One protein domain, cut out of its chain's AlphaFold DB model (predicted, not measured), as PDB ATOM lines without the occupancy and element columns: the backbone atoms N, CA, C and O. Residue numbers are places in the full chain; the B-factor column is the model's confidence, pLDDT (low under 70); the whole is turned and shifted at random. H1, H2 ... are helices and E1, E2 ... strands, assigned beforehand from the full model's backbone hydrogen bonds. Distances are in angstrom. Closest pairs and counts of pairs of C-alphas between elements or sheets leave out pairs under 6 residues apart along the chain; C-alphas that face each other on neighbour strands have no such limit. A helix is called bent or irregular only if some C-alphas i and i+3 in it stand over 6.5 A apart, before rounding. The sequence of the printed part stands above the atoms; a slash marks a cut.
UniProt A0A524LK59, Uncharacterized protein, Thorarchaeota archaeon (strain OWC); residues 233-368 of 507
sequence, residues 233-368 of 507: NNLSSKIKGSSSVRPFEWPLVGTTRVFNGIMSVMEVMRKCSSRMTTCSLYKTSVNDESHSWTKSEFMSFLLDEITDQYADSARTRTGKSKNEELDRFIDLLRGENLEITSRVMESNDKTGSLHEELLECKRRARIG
ATOM      1  N   ASN A 233     105.078  48.757  54.682       91.50
ATOM      2  CA  ASN A 233     104.444  47.698  55.470       91.50
ATOM      3  C   ASN A 233     104.564  47.961  56.979       91.50
ATOM      4  O   ASN A 233     103.598  47.786  57.729       91.50
ATOM      5  N   ASN A 234     105.729  48.426  57.436       92.06
ATOM      6  CA  ASN A 234     105.960  48.769  58.835       92.06
ATOM      7  C   ASN A 234     105.143  49.998  59.272       92.06
ATOM      8  O   ASN A 234     104.544  49.977  60.351       92.06
ATOM      9  N   LEU A 235     105.058  51.031  58.426       93.56
ATOM     10  CA  LEU A 235     104.233  52.222  58.646       93.56
ATOM     11  C   LEU A 235     102.761  51.835  58.816       93.56
ATOM     12  O   LEU A 235     102.157  52.122  59.851       93.56
ATOM     13  N   SER A 236     102.228  51.096  57.843       91.56
ATOM     14  CA  SER A 236     100.861  50.572  57.844       91.56
ATOM     15  C   SER A 236     100.589  49.731  59.094       91.56
ATOM     16  O   SER A 236      99.583  49.936  59.775       91.56
ATOM     17  N   SER A 237     101.520  48.855  59.490       90.31
ATOM     18  CA  SER A 237     101.395  48.064  60.719       90.31
ATOM     19  C   SER A 237     101.401  48.919  61.992       90.31
ATOM     20  O   SER A 237     100.653  48.605  62.922       90.31
ATOM     21  N   LYS A 238     102.214  49.980  62.068       90.94
ATOM     22  CA  LYS A 238     102.238  50.895  63.223       90.94
ATOM     23  C   LYS A 238     100.966  51.738  63.318       90.94
ATOM     24  O   LYS A 238     100.522  52.006  64.434       90.94
ATOM     25  N   ILE A 239     100.391  52.134  62.183       92.31
ATOM     26  CA  ILE A 239      99.149  52.915  62.116       92.31
ATOM     27  C   ILE A 239      97.933  52.027  62.434       92.31
ATOM     28  O   ILE A 239      97.162  52.317  63.350       92.31
ATOM     29  N   LYS A 240      97.786  50.892  61.745       89.75
ATOM     30  CA  LYS A 240      96.664  49.955  61.945       89.75
ATOM     31  C   LYS A 240      96.709  49.281  63.317       89.75
ATOM     32  O   LYS A 240      95.668  49.065  63.941       89.75
ATOM     33  N   GLY A 241      97.911  48.980  63.804       86.12
ATOM     34  CA  GLY A 241      98.116  48.191  65.011       86.12
ATOM     35  C   GLY A 241      97.725  46.722  64.840       86.12
ATOM     36  O   GLY A 241      97.471  46.234  63.739       86.12
ATOM     37  N   SER A 242      97.690  45.993  65.951       82.56
ATOM     38  CA  SER A 242      97.258  44.597  66.003       82.56
ATOM     39  C   SER A 242      95.792  44.486  66.434       82.56
ATOM     40  O   SER A 242      95.161  45.454  66.855       82.56
ATOM     41  N   SER A 243      95.234  43.274  66.402       72.81
ATOM     42  CA  SER A 243      93.903  43.003  66.966       72.81
ATOM     43  C   SER A 243      93.795  43.333  68.461       72.81
ATOM     44  O   SER A 243      92.704  43.647  68.929       72.81
ATOM     45  N   SER A 244      94.908  43.280  69.201       74.19
ATOM     46  CA  SER A 244      94.967  43.576  70.636       74.19
ATOM     47  C   SER A 244      95.293  45.036  70.956       74.19
ATOM     48  O   SER A 244      94.922  45.511  72.028       74.19
ATOM     49  N   VAL A 245      95.975  45.756  70.058       81.38
ATOM     50  CA  VAL A 245      96.402  47.147  70.265       81.38
ATOM     51  C   VAL A 245      96.224  47.933  68.972       81.38
ATOM     52  O   VAL A 245      97.020  47.789  68.049       81.38
ATOM     53  N   ARG A 246      95.214  48.806  68.928       87.06
ATOM     54  CA  ARG A 246      94.912  49.682  67.785       87.06
ATOM     55  C   ARG A 246      95.159  51.144  68.169       87.06
ATOM     56  O   ARG A 246      94.284  51.771  68.766       87.06
ATOM     57  N   PRO A 247      96.363  51.683  67.916       87.88
ATOM     58  CA  PRO A 247      96.756  52.992  68.433       87.88
ATOM     59  C   PRO A 247      95.958  54.142  67.807       87.88
ATOM     60  O   PRO A 247      95.678  55.116  68.503       87.88
ATOM     61  N   PHE A 248      95.542  54.003  66.545       90.44
ATOM     62  CA  PHE A 248      94.767  54.997  65.796       90.44
ATOM     63  C   PHE A 248      93.332  54.524  65.523       90.44
ATOM     64  O   PHE A 248      92.826  54.595  64.409       90.44
ATOM     65  N   GLU A 249      92.659  54.001  66.550       88.25
ATOM     66  CA  GLU A 249      91.235  53.664  66.481       88.25
ATOM     67  C   GLU A 249      90.435  54.551  67.434       88.25
ATOM     68  O   GLU A 249      90.723  54.616  68.630       88.25
ATOM     69  N   TRP A 250      89.402  55.227  66.922       89.06
ATOM     70  CA  TRP A 250      88.628  56.185  67.712       89.06
ATOM     71  C   TRP A 250      88.094  55.572  69.020       89.06
ATOM     72  O   TRP A 250      87.419  54.530  68.963       89.06
ATOM     73  N   PRO A 251      88.314  56.224  70.186       86.56
ATOM     74  CA  PRO A 251      88.790  57.608  70.376       86.56
ATOM     75  C   PRO A 251      90.303  57.780  70.625       86.56
ATOM     76  O   PRO A 251      90.717  58.812  71.158       86.56
ATOM     77  N   LEU A 252      91.140  56.789  70.338       90.56
ATOM     78  CA  LEU A 252      92.596  56.864  70.513       90.56
ATOM     79  C   LEU A 252      93.250  57.660  69.374       90.56
ATOM     80  O   LEU A 252      92.715  57.673  68.270       90.56
ATOM     81  N   VAL A 253      94.380  58.322  69.658       90.81
ATOM     82  CA  VAL A 253      95.179  59.139  68.708       90.81
ATOM     83  C   VAL A 253      96.665  58.784  68.722       90.81
ATOM     84  O   VAL A 253      97.525  59.616  68.459       90.81
ATOM     85  N   GLY A 254      96.978  57.538  69.069       89.06
ATOM     86  CA  GLY A 254      98.344  57.078  69.270       89.06
ATOM     87  C   GLY A 254      98.954  57.557  70.589       89.06
ATOM     88  O   GLY A 254      98.278  58.062  71.483       89.06
ATOM     89  N   THR A 255     100.258  57.329  70.727       90.19
ATOM     90  CA  THR A 255     101.079  57.794  71.855       90.19
ATOM     91  C   THR A 255     102.401  58.311  71.308       90.19
ATOM     92  O   THR A 255     102.828  57.867  70.241       90.19
ATOM     93  N   THR A 256     103.110  59.154  72.058       88.25
ATOM     94  CA  THR A 256     104.448  59.654  71.686       88.25
ATOM     95  C   THR A 256     105.408  58.531  71.273       88.25
ATOM     96  O   THR A 256     106.173  58.678  70.326       88.25
ATOM     97  N   ARG A 257     105.334  57.356  71.919       89.38
ATOM     98  CA  ARG A 257     106.150  56.185  71.552       89.38
ATOM     99  C   ARG A 257     105.814  55.646  70.158       89.38
ATOM    100  O   ARG A 257     106.722  55.262  69.425       89.38
ATOM    101  N   VAL A 258     104.530  55.591  69.806       91.19
ATOM    102  CA  VAL A 258     104.080  55.138  68.479       91.19
ATOM    103  C   VAL A 258     104.526  56.133  67.413       91.19
ATOM    104  O   VAL A 258     105.119  55.712  66.424       91.19
ATOM    105  N   PHE A 259     104.349  57.435  67.658       92.38
ATOM    106  CA  PHE A 259     104.817  58.481  66.747       92.38
ATOM    107  C   PHE A 259     106.335  58.477  66.566       92.38
ATOM    108  O   PHE A 259     106.790  58.588  65.438       92.38
ATOM    109  N   ASN A 260     107.126  58.245  67.620       91.00
ATOM    110  CA  ASN A 260     108.583  58.098  67.487       91.00
ATOM    111  C   ASN A 260     108.937  56.955  66.528       91.00
ATOM    112  O   ASN A 260     109.786  57.105  65.653       91.00
ATOM    113  N   GLY A 261     108.249  55.819  66.668       90.31
ATOM    114  CA  GLY A 261     108.425  54.689  65.765       90.31
ATOM    115  C   GLY A 261     108.019  55.009  64.326       90.31
ATOM    116  O   GLY A 261     108.689  54.558  63.407       90.31
ATOM    117  N   ILE A 262     106.941  55.766  64.126       93.25
ATOM    118  CA  ILE A 262     106.492  56.212  62.801       93.25
ATOM    119  C   ILE A 262     107.515  57.170  62.179       93.25
ATOM    120  O   ILE A 262     107.906  56.970  61.038       93.25
ATOM    121  N   MET A 263     108.012  58.155  62.928       92.56
ATOM    122  CA  MET A 263     109.001  59.120  62.434       92.56
ATOM    123  C   MET A 263     110.305  58.451  61.988       92.56
ATOM    124  O   MET A 263     110.886  58.859  60.986       92.56
ATOM    125  N   SER A 264     110.733  57.398  62.689       91.88
ATOM    126  CA  SER A 264     111.865  56.560  62.277       91.88
ATOM    127  C   SER A 264     111.611  55.878  60.922       91.88
ATOM    128  O   SER A 264     112.440  55.975  60.019       91.88
ATOM    129  N   VAL A 265     110.419  55.296  60.719       94.00
ATOM    130  CA  VAL A 265     110.015  54.724  59.418       94.00
ATOM    131  C   VAL A 265     110.026  55.788  58.316       94.00
ATOM    132  O   VAL A 265     110.575  55.554  57.240       94.00
ATOM    133  N   MET A 266     109.462  56.968  58.587       93.69
ATOM    134  CA  MET A 266     109.386  58.071  57.624       93.69
ATOM    135  C   MET A 266     110.768  58.547  57.168       93.69
ATOM    136  O   MET A 266     110.960  58.858  55.994       93.69
ATOM    137  N   GLU A 267     111.751  58.581  58.068       92.81
ATOM    138  CA  GLU A 267     113.117  58.970  57.716       92.81
ATOM    139  C   GLU A 267     113.789  57.930  56.805       92.81
ATOM    140  O   GLU A 267     114.466  58.309  55.845       92.81
ATOM    141  N   VAL A 268     113.546  56.634  57.035       94.31
ATOM    142  CA  VAL A 268     114.010  55.554  56.146       94.31
ATOM    143  C   VAL A 268     113.359  55.668  54.764       94.31
ATOM    144  O   VAL A 268     114.068  55.624  53.756       94.31
ATOM    145  N   MET A 269     112.041  55.893  54.698       94.38
ATOM    146  CA  MET A 269     111.328  56.123  53.431       94.38
ATOM    147  C   MET A 269     111.896  57.330  52.678       94.38
ATOM    148  O   MET A 269     112.163  57.251  51.480       94.38
ATOM    149  N   ARG A 270     112.161  58.437  53.376       93.44
ATOM    150  CA  ARG A 270     112.755  59.644  52.788       93.44
ATOM    151  C   ARG A 270     114.163  59.395  52.244       93.44
ATOM    152  O   ARG A 270     114.490  59.842  51.149       93.44
ATOM    153  N   LYS A 271     115.009  58.684  52.993       93.12
ATOM    154  CA  LYS A 271     116.364  58.331  52.544       93.12
ATOM    155  C   LYS A 271     116.310  57.455  51.290       93.12
ATOM    156  O   LYS A 271     117.033  57.713  50.333       93.12
ATOM    157  N   CYS A 272     115.438  56.452  51.269       93.25
ATOM    158  CA  CYS A 272     115.349  55.513  50.153       93.25
ATOM    159  C   CYS A 272     114.700  56.126  48.909       93.25
ATOM    160  O   CYS A 272     115.238  55.966  47.822       93.25
ATOM    161  N   SER A 273     113.623  56.895  49.061       92.56
ATOM    162  CA  SER A 273     112.939  57.558  47.938       92.56
ATOM    163  C   SER A 273     113.841  58.530  47.180       92.56
ATOM    164  O   SER A 273     113.719  58.649  45.966       92.56
ATOM    165  N   SER A 274     114.806  59.165  47.854       90.25
ATOM    166  CA  SER A 274     115.803  60.014  47.186       90.25
ATOM    167  C   SER A 274     116.703  59.261  46.193       90.25
ATOM    168  O   SER A 274     117.316  59.887  45.334       90.25
ATOM    169  N   ARG A 275     116.761  57.924  46.291       92.25
ATOM    170  CA  ARG A 275     117.482  57.025  45.376       92.25
ATOM    171  C   ARG A 275     116.586  56.436  44.277       92.25
ATOM    172  O   ARG A 275     117.098  55.735  43.417       92.25
ATOM    173  N   MET A 276     115.272  56.683  44.308       92.75
ATOM    174  CA  MET A 276     114.309  56.126  43.351       92.75
ATOM    175  C   MET A 276     114.000  57.133  42.243       92.75
ATOM    176  O   MET A 276     113.031  57.894  42.306       92.75
ATOM    177  N   THR A 277     114.847  57.160  41.223       90.38
ATOM    178  CA  THR A 277     114.723  58.099  40.108       90.38
ATOM    179  C   THR A 277     113.648  57.709  39.097       90.38
ATOM    180  O   THR A 277     113.193  58.565  38.348       90.38
ATOM    181  N   THR A 278     113.169  56.473  39.105       90.94
ATOM    182  CA  THR A 278     112.121  55.960  38.209       90.94
ATOM    183  C   THR A 278     110.735  55.980  38.859       90.94
ATOM    184  O   THR A 278     109.723  55.908  38.167       90.94
ATOM    185  N   CYS A 279     110.658  56.149  40.184       90.81
ATOM    186  CA  CYS A 279     109.401  56.195  40.931       90.81
ATOM    187  C   CYS A 279     108.734  57.566  40.837       90.81
ATOM    188  O   CYS A 279     109.284  58.551  41.329       90.81
ATOM    189  N   SER A 280     107.523  57.637  40.282       84.50
ATOM    190  CA  SER A 280     106.745  58.881  40.207       84.50
ATOM    191  C   SER A 280     106.070  59.266  41.525       84.50
ATOM    192  O   SER A 280     105.775  60.441  41.726       84.50
ATOM    193  N   LEU A 281     105.852  58.309  42.436       86.75
ATOM    194  CA  LEU A 281     105.099  58.541  43.671       86.75
ATOM    195  C   LEU A 281     105.769  59.576  44.576       86.75
ATOM    196  O   LEU A 281     105.094  60.454  45.087       86.75
ATOM    197  N   TYR A 282     107.088  59.490  44.763       86.44
ATOM    198  CA  TYR A 282     107.830  60.310  45.733       86.44
ATOM    199  C   TYR A 282     108.477  61.549  45.113       86.44
ATOM    200  O   TYR A 282     109.562  61.976  45.531       86.44
ATOM    201  N   LYS A 283     107.839  62.100  44.080       84.00
ATOM    202  CA  LYS A 283     108.340  63.234  43.312       84.00
ATOM    203  C   LYS A 283     107.303  64.343  43.226       84.00
ATOM    204  O   LYS A 283     106.104  64.090  43.143       84.00
ATOM    205  N   THR A 284     107.797  65.570  43.180       76.31
ATOM    206  CA  THR A 284     107.012  66.778  42.947       76.31
ATOM    207  C   THR A 284     107.647  67.536  41.795       76.31
ATOM    208  O   THR A 284     108.862  67.729  41.771       76.31
ATOM    209  N   SER A 285     106.832  67.937  40.822       71.06
ATOM    210  CA  SER A 285     107.301  68.702  39.666       71.06
ATOM    211  C   SER A 285     107.146  70.193  39.943       71.06
ATOM    212  O   SER A 285     106.041  70.660  40.225       71.06
ATOM    213  N   VAL A 286     108.246  70.939  39.876       69.12
ATOM    214  CA  VAL A 286     108.270  72.400  40.004       69.12
ATOM    215  C   VAL A 286     109.031  72.945  38.802       69.12
ATOM    216  O   VAL A 286     110.194  72.613  38.619       69.12
ATOM    217  N   ASN A 287     108.388  73.784  37.985       62.75
ATOM    218  CA  ASN A 287     108.985  74.358  36.768       62.75
ATOM    219  C   ASN A 287     109.562  73.298  35.803       62.75
ATOM    220  O   ASN A 287     110.694  73.437  35.351       62.75
ATOM    221  N   ASP A 288     108.809  72.226  35.539       65.06
ATOM    222  CA  ASP A 288     109.228  71.071  34.721       65.06
ATOM    223  C   ASP A 288     110.458  70.299  35.242       65.06
ATOM    224  O   ASP A 288     110.905  69.333  34.618       65.06
ATOM    225  N   GLU A 289     110.969  70.645  36.427       69.81
ATOM    226  CA  GLU A 289     111.984  69.875  37.136       69.81
ATOM    227  C   GLU A 289     111.332  68.970  38.183       69.81
ATOM    228  O   GLU A 289     110.549  69.392  39.039       69.81
ATOM    229  N   SER A 290     111.664  67.683  38.113       75.31
ATOM    230  CA  SER A 290     111.208  66.690  39.075       75.31
ATOM    231  C   SER A 290     112.140  66.662  40.286       75.31
ATOM    232  O   SER A 290     113.290  66.234  40.175       75.31
ATOM    233  N   HIS A 291     111.619  66.979  41.467       80.19
ATOM    234  CA  HIS A 291     112.348  66.891  42.732       80.19
ATOM    235  C   HIS A 291     111.783  65.794  43.630       80.19
ATOM    236  O   HIS A 291     110.576  65.572  43.668       80.19
ATOM    237  N   SER A 292     112.647  65.110  44.382       86.56
ATOM    238  CA  SER A 292     112.201  64.181  45.423       86.56
ATOM    239  C   SER A 292     111.446  64.917  46.528       86.56
ATOM    240  O   SER A 292     111.790  66.050  46.873       86.56
ATOM    241  N   TRP A 293     110.474  64.237  47.135       88.44
ATOM    242  CA  TRP A 293     109.713  64.777  48.254       88.44
ATOM    243  C   TRP A 293     110.595  65.276  49.403       88.44
ATOM    244  O   TRP A 293     111.524  64.626  49.894       88.44
ATOM    245  N   THR A 294     110.236  66.453  49.885       87.06
ATOM    246  CA  THR A 294     110.758  67.102  51.073       87.06
ATOM    247  C   THR A 294     110.232  66.437  52.347       87.06
ATOM    248  O   THR A 294     109.245  65.701  52.358       87.06
ATOM    249  N   LYS A 295     110.853  66.758  53.490       88.69
ATOM    250  CA  LYS A 295     110.358  66.322  54.811       88.69
ATOM    251  C   LYS A 295     108.913  66.761  55.078       88.69
ATOM    252  O   LYS A 295     108.194  66.051  55.771       88.69
ATOM    253  N   SER A 296     108.510  67.914  54.541       86.56
ATOM    254  CA  SER A 296     107.147  68.427  54.681       86.56
ATOM    255  C   SER A 296     106.146  67.559  53.919       86.56
ATOM    256  O   SER A 296     105.097  67.234  54.459       86.56
ATOM    257  N   GLU A 297     106.470  67.146  52.694       88.44
ATOM    258  CA  GLU A 297     105.586  66.289  51.888       88.44
ATOM    259  C   GLU A 297     105.427  64.906  52.518       88.44
ATOM    260  O   GLU A 297     104.310  64.414  52.637       88.44
ATOM    261  N   PHE A 298     106.508  64.330  53.053       92.31
ATOM    262  CA  PHE A 298     106.425  63.092  53.832       92.31
ATOM    263  C   PHE A 298     105.561  63.233  55.098       92.31
ATOM    264  O   PHE A 298     104.827  62.309  55.441       92.31
ATOM    265  N   MET A 299     105.618  64.372  55.795       92.75
ATOM    266  CA  MET A 299     104.754  64.627  56.954       92.75
ATOM    267  C   MET A 299     103.278  64.757  56.552       92.75
ATOM    268  O   MET A 299     102.414  64.190  57.219       92.75
ATOM    269  N   SER A 300     102.999  65.442  55.440       88.50
ATOM    270  CA  SER A 300     101.648  65.553  54.880       88.50
ATOM    271  C   SER A 300     101.095  64.180  54.502       88.50
ATOM    272  O   SER A 300      99.982  63.842  54.896       88.50
ATOM    273  N   PHE A 301     101.907  63.365  53.821       92.88
ATOM    274  CA  PHE A 301     101.580  61.981  53.477       92.88
ATOM    275  C   PHE A 301     101.270  61.142  54.726       92.88
ATOM    276  O   PHE A 301     100.277  60.423  54.762       92.88
ATOM    277  N   LEU A 302     102.070  61.269  55.789       95.25
ATOM    278  CA  LEU A 302     101.812  60.566  57.047       95.25
ATOM    279  C   LEU A 302     100.457  60.954  57.666       95.25
ATOM    280  O   LEU A 302      99.744  60.094  58.188       95.25
ATOM    281  N   LEU A 303     100.115  62.243  57.654       94.25
ATOM    282  CA  LEU A 303      98.826  62.718  58.155       94.25
ATOM    283  C   LEU A 303      97.665  62.158  57.333       94.25
ATOM    284  O   LEU A 303      96.656  61.771  57.926       94.25
ATOM    285  N   ASP A 304      97.818  62.059  56.014       93.06
ATOM    286  CA  ASP A 304      96.819  61.450  55.135       93.06
ATOM    287  C   ASP A 304      96.649  59.952  55.438       93.06
ATOM    288  O   ASP A 304      95.526  59.514  55.679       93.06
ATOM    289  N   GLU A 305      97.740  59.193  55.593       94.19
ATOM    290  CA  GLU A 305      97.700  57.770  55.978       94.19
ATOM    291  C   GLU A 305      96.994  57.538  57.328       94.19
ATOM    292  O   GLU A 305      96.170  56.632  57.485       94.19
ATOM    293  N   ILE A 306      97.281  58.378  58.332       94.56
ATOM    294  CA  ILE A 306      96.596  58.316  59.632       94.56
ATOM    295  C   ILE A 306      95.108  58.650  59.468       94.56
ATOM    296  O   ILE A 306      94.248  57.988  60.053       94.56
ATOM    297  N   THR A 307      94.794  59.674  58.680       93.31
ATOM    298  CA  THR A 307      93.423  60.130  58.431       93.31
ATOM    299  C   THR A 307      92.594  59.065  57.724       93.31
ATOM    300  O   THR A 307      91.453  58.809  58.120       93.31
ATOM    301  N   ASP A 308      93.163  58.401  56.725       92.44
ATOM    302  CA  ASP A 308      92.496  57.343  55.978       92.44
ATOM    303  C   ASP A 308      92.249  56.109  56.849       92.44
ATOM    304  O   ASP A 308      91.154  55.544  56.805       92.44
ATOM    305  N   GLN A 309      93.156  55.781  57.776       93.44
ATOM    306  CA  GLN A 309      92.899  54.750  58.786       93.44
ATOM    307  C   GLN A 309      91.674  55.070  59.668       93.44
ATOM    308  O   GLN A 309      90.885  54.173  60.009       93.44
ATOM    309  N   TYR A 310      91.477  56.335  60.052       91.69
ATOM    310  CA  TYR A 310      90.269  56.750  60.773       91.69
ATOM    311  C   TYR A 310      89.023  56.695  59.892       91.69
ATOM    312  O   TYR A 310      87.973  56.248  60.364       91.69
ATOM    313  N   ALA A 311      89.131  57.103  58.628       88.75
ATOM    314  CA  ALA A 311      88.033  57.045  57.670       88.75
ATOM    315  C   ALA A 311      87.571  55.599  57.424       88.75
ATOM    316  O   ALA A 311      86.371  55.318  57.465       88.75
ATOM    317  N   ASP A 312      88.498  54.657  57.274       87.19
ATOM    318  CA  ASP A 312      88.198  53.229  57.145       87.19
ATOM    319  C   ASP A 312      87.556  52.664  58.418       87.19
ATOM    320  O   ASP A 312      86.566  51.919  58.368       87.19
ATOM    321  N   SER A 313      88.052  53.081  59.586       82.56
ATOM    322  CA  SER A 313      87.452  52.738  60.881       82.56
ATOM    323  C   SER A 313      86.025  53.289  61.030       82.56
ATOM    324  O   SER A 313      85.183  52.650  61.667       82.56
ATOM    325  N   ALA A 314      85.721  54.448  60.441       82.88
ATOM    326  CA  ALA A 314      84.375  55.022  60.416       82.88
ATOM    327  C   ALA A 314      83.442  54.232  59.479       82.88
ATOM    328  O   ALA A 314      82.335  53.862  59.880       82.88
ATOM    329  N   ARG A 315      83.906  53.899  58.264       79.19
ATOM    330  CA  ARG A 315      83.133  53.141  57.258       79.19
ATOM    331  C   ARG A 315      82.769  51.738  57.734       79.19
ATOM    332  O   ARG A 315      81.626  51.314  57.582       79.19
ATOM    333  N   THR A 316      83.707  51.022  58.347       72.75
ATOM    334  CA  THR A 316      83.492  49.646  58.840       72.75
ATOM    335  C   THR A 316      82.511  49.561  60.016       72.75
ATOM    336  O   THR A 316      81.951  48.499  60.282       72.75
ATOM    337  N   ARG A 317      82.244  50.677  60.709       66.00
ATOM    338  CA  ARG A 317      81.327  50.755  61.860       66.00
ATOM    339  C   ARG A 317      79.889  51.160  61.500       66.00
ATOM    340  O   ARG A 317      79.087  51.347  62.411       66.00
ATOM    341  N   THR A 318      79.534  51.216  60.214       50.97
ATOM    342  CA  THR A 318      78.247  51.695  59.650       50.97
ATOM    343  C   THR A 318      76.957  51.023  60.160       50.97
ATOM    344  O   THR A 318      75.867  51.470  59.815       50.97
ATOM    345  N   GLY A 319      77.032  50.011  61.031       52.44
ATOM    346  CA  GLY A 319      75.874  49.437  61.735       52.44
ATOM    347  C   GLY A 319      75.573  50.032  63.123       52.44
ATOM    348  O   GLY A 319      74.540  49.714  63.708       52.44
ATOM    349  N   LYS A 320      76.452  50.873  63.684       54.56
ATOM    350  CA  LYS A 320      76.259  51.566  64.972       54.56
ATOM    351  C   LYS A 320      76.209  53.073  64.715       54.56
ATOM    352  O   LYS A 320      76.896  53.549  63.823       54.56
ATOM    353  N   SER A 321      75.367  53.791  65.462       57.31
ATOM    354  CA  SER A 321      75.136  55.250  65.397       57.31
ATOM    355  C   SER A 321      76.287  56.060  64.777       57.31
ATOM    356  O   SER A 321      77.417  55.967  65.263       57.31
ATOM    357  N   LYS A 322      75.983  56.876  63.754       67.81
ATOM    358  CA  LYS A 322      76.935  57.783  63.091       67.81
ATOM    359  C   LYS A 322      77.731  58.564  64.141       67.81
ATOM    360  O   LYS A 322      77.151  59.276  64.957       67.81
ATOM    361  N   ASN A 323      79.047  58.372  64.160       81.88
ATOM    362  CA  ASN A 323      79.916  58.995  65.148       81.88
ATOM    363  C   ASN A 323      80.367  60.365  64.639       81.88
ATOM    364  O   ASN A 323      81.428  60.492  64.036       81.88
ATOM    365  N   GLU A 324      79.548  61.383  64.891       85.06
ATOM    366  CA  GLU A 324      79.806  62.745  64.417       85.06
ATOM    367  C   GLU A 324      81.131  63.332  64.923       85.06
ATOM    368  O   GLU A 324      81.721  64.160  64.238       85.06
ATOM    369  N   GLU A 325      81.619  62.920  66.100       89.19
ATOM    370  CA  GLU A 325      82.924  63.371  66.606       89.19
ATOM    371  C   GLU A 325      84.072  62.836  65.745       89.19
ATOM    372  O   GLU A 325      85.023  63.561  65.467       89.19
ATOM    373  N   LEU A 326      83.977  61.580  65.297       89.88
ATOM    374  CA  LEU A 326      84.974  60.977  64.413       89.88
ATOM    375  C   LEU A 326      84.940  61.619  63.023       89.88
ATOM    376  O   LEU A 326      85.997  61.938  62.489       89.88
ATOM    377  N   ASP A 327      83.748  61.864  62.477       87.38
ATOM    378  CA  ASP A 327      83.600  62.546  61.185       87.38
ATOM    379  C   ASP A 327      84.239  63.947  61.233       87.38
ATOM    380  O   ASP A 327      85.053  64.292  60.382       87.38
ATOM    381  N   ARG A 328      83.970  64.724  62.294       87.69
ATOM    382  CA  ARG A 328      84.588  66.049  62.494       87.69
ATOM    383  C   ARG A 328      86.099  65.973  62.694       87.69
ATOM    384  O   ARG A 328      86.815  66.859  62.243       87.69
ATOM    385  N   PHE A 329      86.593  64.946  63.384       92.00
ATOM    386  CA  PHE A 329      88.028  64.733  63.562       92.00
ATOM    387  C   PHE A 329      88.726  64.465  62.222       92.00
ATOM    388  O   PHE A 329      89.764  65.061  61.953       92.00
ATOM    389  N   ILE A 330      88.128  63.635  61.363       90.44
ATOM    390  CA  ILE A 330      88.615  63.391  59.998       90.44
ATOM    391  C   ILE A 330      88.592  64.691  59.184       90.44
ATOM    392  O   ILE A 330      89.581  65.018  58.532       90.44
ATOM    393  N   ASP A 331      87.507  65.466  59.265       86.31
ATOM    394  CA  ASP A 331      87.397  66.758  58.576       86.31
ATOM    395  C   ASP A 331      88.462  67.765  59.044       86.31
ATOM    396  O   ASP A 331      88.992  68.519  58.227       86.31
ATOM    397  N   LEU A 332      88.797  67.773  60.340       87.25
ATOM    398  CA  LEU A 332      89.868  68.596  60.911       87.25
ATOM    399  C   LEU A 332      91.236  68.210  60.351       87.25
ATOM    400  O   LEU A 332      91.952  69.082  59.865       87.25
ATOM    401  N   LEU A 333      91.572  66.918  60.356       90.31
ATOM    402  CA  LEU A 333      92.858  66.449  59.835       90.31
ATOM    403  C   LEU A 333      93.004  66.728  58.334       90.31
ATOM    404  O   LEU A 333      94.039  67.237  57.917       90.31
ATOM    405  N   ARG A 334      91.959  66.485  57.530       86.62
ATOM    406  CA  ARG A 334      91.976  66.785  56.084       86.62
ATOM    407  C   ARG A 334      92.033  68.281  55.802       86.62
ATOM    408  O   ARG A 334      92.745  68.718  54.905       86.62
ATOM    409  N   GLY A 335      91.252  69.065  56.544       76.81
ATOM    410  CA  GLY A 335      91.122  70.503  56.332       76.81
ATOM    411  C   GLY A 335      92.342  71.309  56.767       76.81
ATOM    412  O   GLY A 335      92.550  72.394  56.230       76.81
ATOM    413  N   GLU A 336      93.126  70.791  57.716       84.44
ATOM    414  CA  GLU A 336      94.265  71.486  58.329       84.44
ATOM    415  C   GLU A 336      95.602  70.741  58.149       84.44
ATOM    416  O   GLU A 336      96.578  71.084  58.815       84.44
ATOM    417  N   ASN A 337      95.679  69.731  57.265       84.31
ATOM    418  CA  ASN A 337      96.877  68.895  57.075       84.31
ATOM    419  C   ASN A 337      98.141  69.752  56.873       84.31
ATOM    420  O   ASN A 337      99.144  69.593  57.570       84.31
ATOM    421  N   LEU A 338      98.085  70.716  55.955       76.81
ATOM    422  CA  LEU A 338      99.249  71.517  55.582       76.81
ATOM    423  C   LEU A 338      99.648  72.508  56.689       76.81
ATOM    424  O   LEU A 338     100.832  72.784  56.870       76.81
ATOM    425  N   GLU A 339      98.687  73.015  57.461       78.06
ATOM    426  CA  GLU A 339      98.932  73.849  58.638       78.06
ATOM    427  C   GLU A 339      99.547  73.039  59.790       78.06
ATOM    428  O   GLU A 339     100.523  73.492  60.391       78.06
ATOM    429  N   ILE A 340      99.013  71.845  60.075       83.88
ATOM    430  CA  ILE A 340      99.576  70.903  61.056       83.88
ATOM    431  C   ILE A 340     101.009  70.558  60.648       83.88
ATOM    432  O   ILE A 340     101.930  70.698  61.447       83.88
ATOM    433  N   THR A 341     101.213  70.188  59.383       85.75
ATOM    434  CA  THR A 341     102.531  69.897  58.817       85.75
ATOM    435  C   THR A 341     103.499  71.059  59.029       85.75
ATOM    436  O   THR A 341     104.587  70.841  59.555       85.75
ATOM    437  N   SER A 342     103.113  72.295  58.694       77.50
ATOM    438  CA  SER A 342     103.969  73.476  58.893       77.50
ATOM    439  C   SER A 342     104.388  73.638  60.357       77.50
ATOM    440  O   SER A 342     105.580  73.753  60.641       77.50
ATOM    441  N   ARG A 343     103.434  73.567  61.298       80.25
ATOM    442  CA  ARG A 343     103.710  73.712  62.741       80.25
ATOM    443  C   ARG A 343     104.612  72.601  63.275       80.25
ATOM    444  O   ARG A 343     105.560  72.873  64.011       80.25
ATOM    445  N   VAL A 344     104.372  71.358  62.859       85.94
ATOM    446  CA  VAL A 344     105.220  70.215  63.225       85.94
ATOM    447  C   VAL A 344     106.636  70.389  62.679       85.94
ATOM    448  O   VAL A 344     107.608  70.071  63.366       85.94
ATOM    449  N   MET A 345     106.777  70.912  61.461       85.75
ATOM    450  CA  MET A 345     108.076  71.128  60.826       85.75
ATOM    451  C   MET A 345     108.885  72.264  61.464       85.75
ATOM    452  O   MET A 345     110.115  72.173  61.479       85.75
ATOM    453  N   GLU A 346     108.222  73.277  62.025       79.00
ATOM    454  CA  GLU A 346     108.842  74.349  62.820       79.00
ATOM    455  C   GLU A 346     109.323  73.865  64.200       79.00
ATOM    456  O   GLU A 346     110.210  74.476  64.802       79.00
ATOM    457  N   SER A 347     108.785  72.747  64.702       82.69
ATOM    458  CA  SER A 347     109.175  72.174  65.990       82.69
ATOM    459  C   SER A 347     110.513  71.421  65.942       82.69
ATOM    460  O   SER A 347     110.821  70.642  65.028       82.69
ATOM    461  N   ASN A 348     111.292  71.577  67.017       82.69
ATOM    462  CA  ASN A 348     112.480  70.760  67.277       82.69
ATOM    463  C   ASN A 348     112.107  69.317  67.661       82.69
ATOM    464  O   ASN A 348     112.783  68.380  67.238       82.69
ATOM    465  N   ASP A 349     111.014  69.133  68.412       88.81
ATOM    466  CA  ASP A 349     110.430  67.823  68.716       88.81
ATOM    467  C   ASP A 349     109.222  67.578  67.805       88.81
ATOM    468  O   ASP A 349     108.075  67.889  68.141       88.81
ATOM    469  N   LYS A 350     109.501  67.040  66.615       87.00
ATOM    470  CA  LYS A 350     108.472  66.727  65.612       87.00
ATOM    471  C   LYS A 350     107.493  65.672  66.115       87.00
ATOM    472  O   LYS A 350     106.302  65.762  65.841       87.00
ATOM    473  N   THR A 351     107.987  64.688  66.869       90.62
ATOM    474  CA  THR A 351     107.151  63.619  67.416       90.62
ATOM    475  C   THR A 351     106.167  64.165  68.446       90.62
ATOM    476  O   THR A 351     104.968  63.887  68.357       90.62
ATOM    477  N   GLY A 352     106.668  64.911  69.433       87.50
ATOM    478  CA  GLY A 352     105.834  65.532  70.460       87.50
ATOM    479  C   GLY A 352     104.805  66.468  69.838       87.50
ATOM    480  O   GLY A 352     103.615  66.331  70.113       87.50
ATOM    481  N   SER A 353     105.250  67.323  68.915       87.94
ATOM    482  CA  SER A 353     104.386  68.280  68.222       87.94
ATOM    483  C   SER A 353     103.274  67.598  67.420       87.94
ATOM    484  O   SER A 353     102.112  67.949  67.594       87.94
ATOM    485  N   LEU A 354     103.571  66.564  66.624       91.00
ATOM    486  CA  LEU A 354     102.545  65.842  65.859       91.00
ATOM    487  C   LEU A 354     101.494  65.189  66.772       91.00
ATOM    488  O   LEU A 354     100.295  65.247  66.503       91.00
ATOM    489  N   HIS A 355     101.934  64.588  67.879       93.12
ATOM    490  CA  HIS A 355     101.024  64.005  68.864       93.12
ATOM    491  C   HIS A 355     100.123  65.063  69.523       93.12
ATOM    492  O   HIS A 355      98.930  64.820  69.719       93.12
ATOM    493  N   GLU A 356     100.672  66.232  69.858       88.31
ATOM    494  CA  GLU A 356      99.919  67.351  70.431       88.31
ATOM    495  C   GLU A 356      98.890  67.921  69.449       88.31
ATOM    496  O   GLU A 356      97.745  68.148  69.844       88.31
ATOM    497  N   GLU A 357      99.248  68.059  68.173       89.94
ATOM    498  CA  GLU A 357      98.342  68.504  67.108       89.94
ATOM    499  C   GLU A 357      97.154  67.549  66.932       89.94
ATOM    500  O   GLU A 357      95.999  67.981  66.871       89.94
ATOM    501  N   LEU A 358      97.391  66.231  66.950       92.81
ATOM    502  CA  LEU A 358      96.310  65.243  66.885       92.81
ATOM    503  C   LEU A 358      95.427  65.260  68.146       92.81
ATOM    504  O   LEU A 358      94.206  65.088  68.059       92.81
ATOM    505  N   LEU A 359      96.006  65.495  69.328       90.56
ATOM    506  CA  LEU A 359      95.242  65.667  70.568       90.56
ATOM    507  C   LEU A 359      94.397  66.945  70.561       90.56
ATOM    508  O   LEU A 359      93.276  66.931  71.075       90.56
ATOM    509  N   GLU A 360      94.912  68.036  70.001       86.44
ATOM    510  CA  GLU A 360      94.170  69.281  69.803       86.44
ATOM    511  C   GLU A 360      93.007  69.065  68.832       86.44
ATOM    512  O   GLU A 360      91.861  69.308  69.205       86.44
ATOM    513  N   CYS A 361      93.251  68.479  67.656       88.31
ATOM    514  CA  CYS A 361      92.197  68.139  66.694       88.31
ATOM    515  C   CYS A 361      91.100  67.277  67.336       88.31
ATOM    516  O   CYS A 361      89.909  67.527  67.156       88.31
ATOM    517  N   LYS A 362      91.471  66.302  68.171       91.81
ATOM    518  CA  LYS A 362      90.509  65.490  68.928       91.81
ATOM    519  C   LYS A 362      89.695  66.315  69.930       91.81
ATOM    520  O   LYS A 362      88.498  66.065  70.087       91.81
ATOM    521  N   ARG A 363      90.315  67.258  70.649       86.50
ATOM    522  CA  ARG A 363      89.603  68.158  71.576       86.50
ATOM    523  C   ARG A 363      88.608  69.039  70.821       86.50
ATOM    524  O   ARG A 363      87.453  69.115  71.235       86.50
ATOM    525  N   ARG A 364      89.029  69.605  69.690       84.56
ATOM    526  CA  ARG A 364      88.226  70.454  68.797       84.56
ATOM    527  C   ARG A 364      87.045  69.701  68.180       84.56
ATOM    528  O   ARG A 364      85.913  70.182  68.219       84.56
ATOM    529  N   ALA A 365      87.256  68.459  67.751       87.75
ATOM    530  CA  ALA A 365      86.190  67.591  67.250       87.75
ATOM    531  C   ALA A 365      85.087  67.335  68.298       87.75
ATOM    532  O   ALA A 365      83.894  67.418  67.984       87.75
ATOM    533  N   ARG A 366      85.472  67.090  69.563       87.62
ATOM    534  CA  ARG A 366      84.542  66.850  70.687       87.62
ATOM    535  C   ARG A 366      83.674  68.057  71.027       87.62
ATOM    536  O   ARG A 366      82.512  67.887  71.372       87.62
ATOM    537  N   ILE A 367      84.221  69.267  70.924       86.56
ATOM    538  CA  ILE A 367      83.455  70.508  71.139       86.56
ATOM    539  C   ILE A 367      82.674  70.946  69.890       86.56
ATOM    540  O   ILE A 367      81.921  71.913  69.948       86.56
ATOM    541  N   GLY A 368      82.815  70.221  68.775       79.69
ATOM    542  CA  GLY A 368      82.110  70.487  67.522       79.69
ATOM    543  C   GLY A 368      82.668  71.632  66.698       79.69
ATOM    544  O   GLY A 368      81.947  72.199  65.878       79.69
TER     545      GLY A 368
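AT A GLANCE: This is residues 233 to 368 of the 507 residues of an uncharacterized protein of Thorarchaeota archaeon (strain OWC) (UniProt A0A524LK59). One long helix, H3, has helices packed on it from two sides, mostly crossed, with its remaining side left bare: H1 and H2 pack on one side of it, the two arms of the bent helix H4 on another, and H5, which is apart from H3, bridges from H4 to H2. The small strand hairpin E1 and E2 lies at one end of the long axis; at the other end, residues 315 to 321 stick out. The printed part has 136 residues with five named helices and two named strands, in the order H1 H2 E1 E2 H3 H4 H5; the strands form one antiparallel sheet, E1 - E2. The class is mostly helix. The whole is compact, with a radius of gyration of the C-alphas of 15.7 A, but elongated, spanning 48 by 29 by 28 A.

HOW THE PARTS SIT: H1, residues 233 to 240, and H2, residues 256 to 273, form a helical hairpin with a shallow tilt of 30 degrees, opposite ways; their closest C-alphas, of Leu 235 and Ile 262, are 6.2 A apart. E1, residues 283 to 286, and E2, residues 289 to 292, form an antiparallel hairpin, with N 284 and O 291 at 2.8 A and N 291 and O 284 at 2.9 A, within hydrogen-bond range. H3, residues 295 to 316, touches H1, with closest C-alphas of Ile 239 and Ile 306 at 6.5 A. Residues 295 to 302 of H3 touch H2 at a steep tilt of 58 degrees, with closest C-alphas of Met 266 and Phe 298 at 7.0 A. H4, residues 324 to 346, was assigned as one helix by its hydrogen bonds but is bent: C-alphas 335 and 338 are 8.2 A apart. Its arms, H4a and H4b, stand at a steep tilt of 68 degrees, only just short of about perpendicular. H3 and H4a form a helical hairpin at a shallow tilt of 23 degrees, with closest C-alphas of Thr 307 and Ile 330 at 6.0 A. H5, residues 350 to 367, touches H4a, with closest C-alphas of Phe 329 and Ala 365 at 5.0 A, and is apart from H3. Residues 351 to 355 of H5 touch H2, with closest C-alphas of Phe 259 and Thr 351 at 5.7 A. In H1, H2, H3, H4a, H4b and H5 every O i to N i+4 pair is within hydrogen-bond range.

IN THESE COORDINATES: H1 begins at C-alpha 233, (104.444, 47.698, 55.470). H2 is 25.3 A long and H3 31.9 A. H4a, residues 324 to 335, is 15.9 A, and H4b, residues 338 to 346, 12.3 A. H5 is 25.9 A and ends at C-alpha 367, (83.455, 70.508, 71.139).

THE WHOLE: The C-alphas farthest apart, of Glu 289 and Lys 320, are 48.9 A apart. The printed part has no cut; the link from H1 to H2 is long, with 15 residues. Residues 286 to 289 and 317 to 322 have pLDDT under 70.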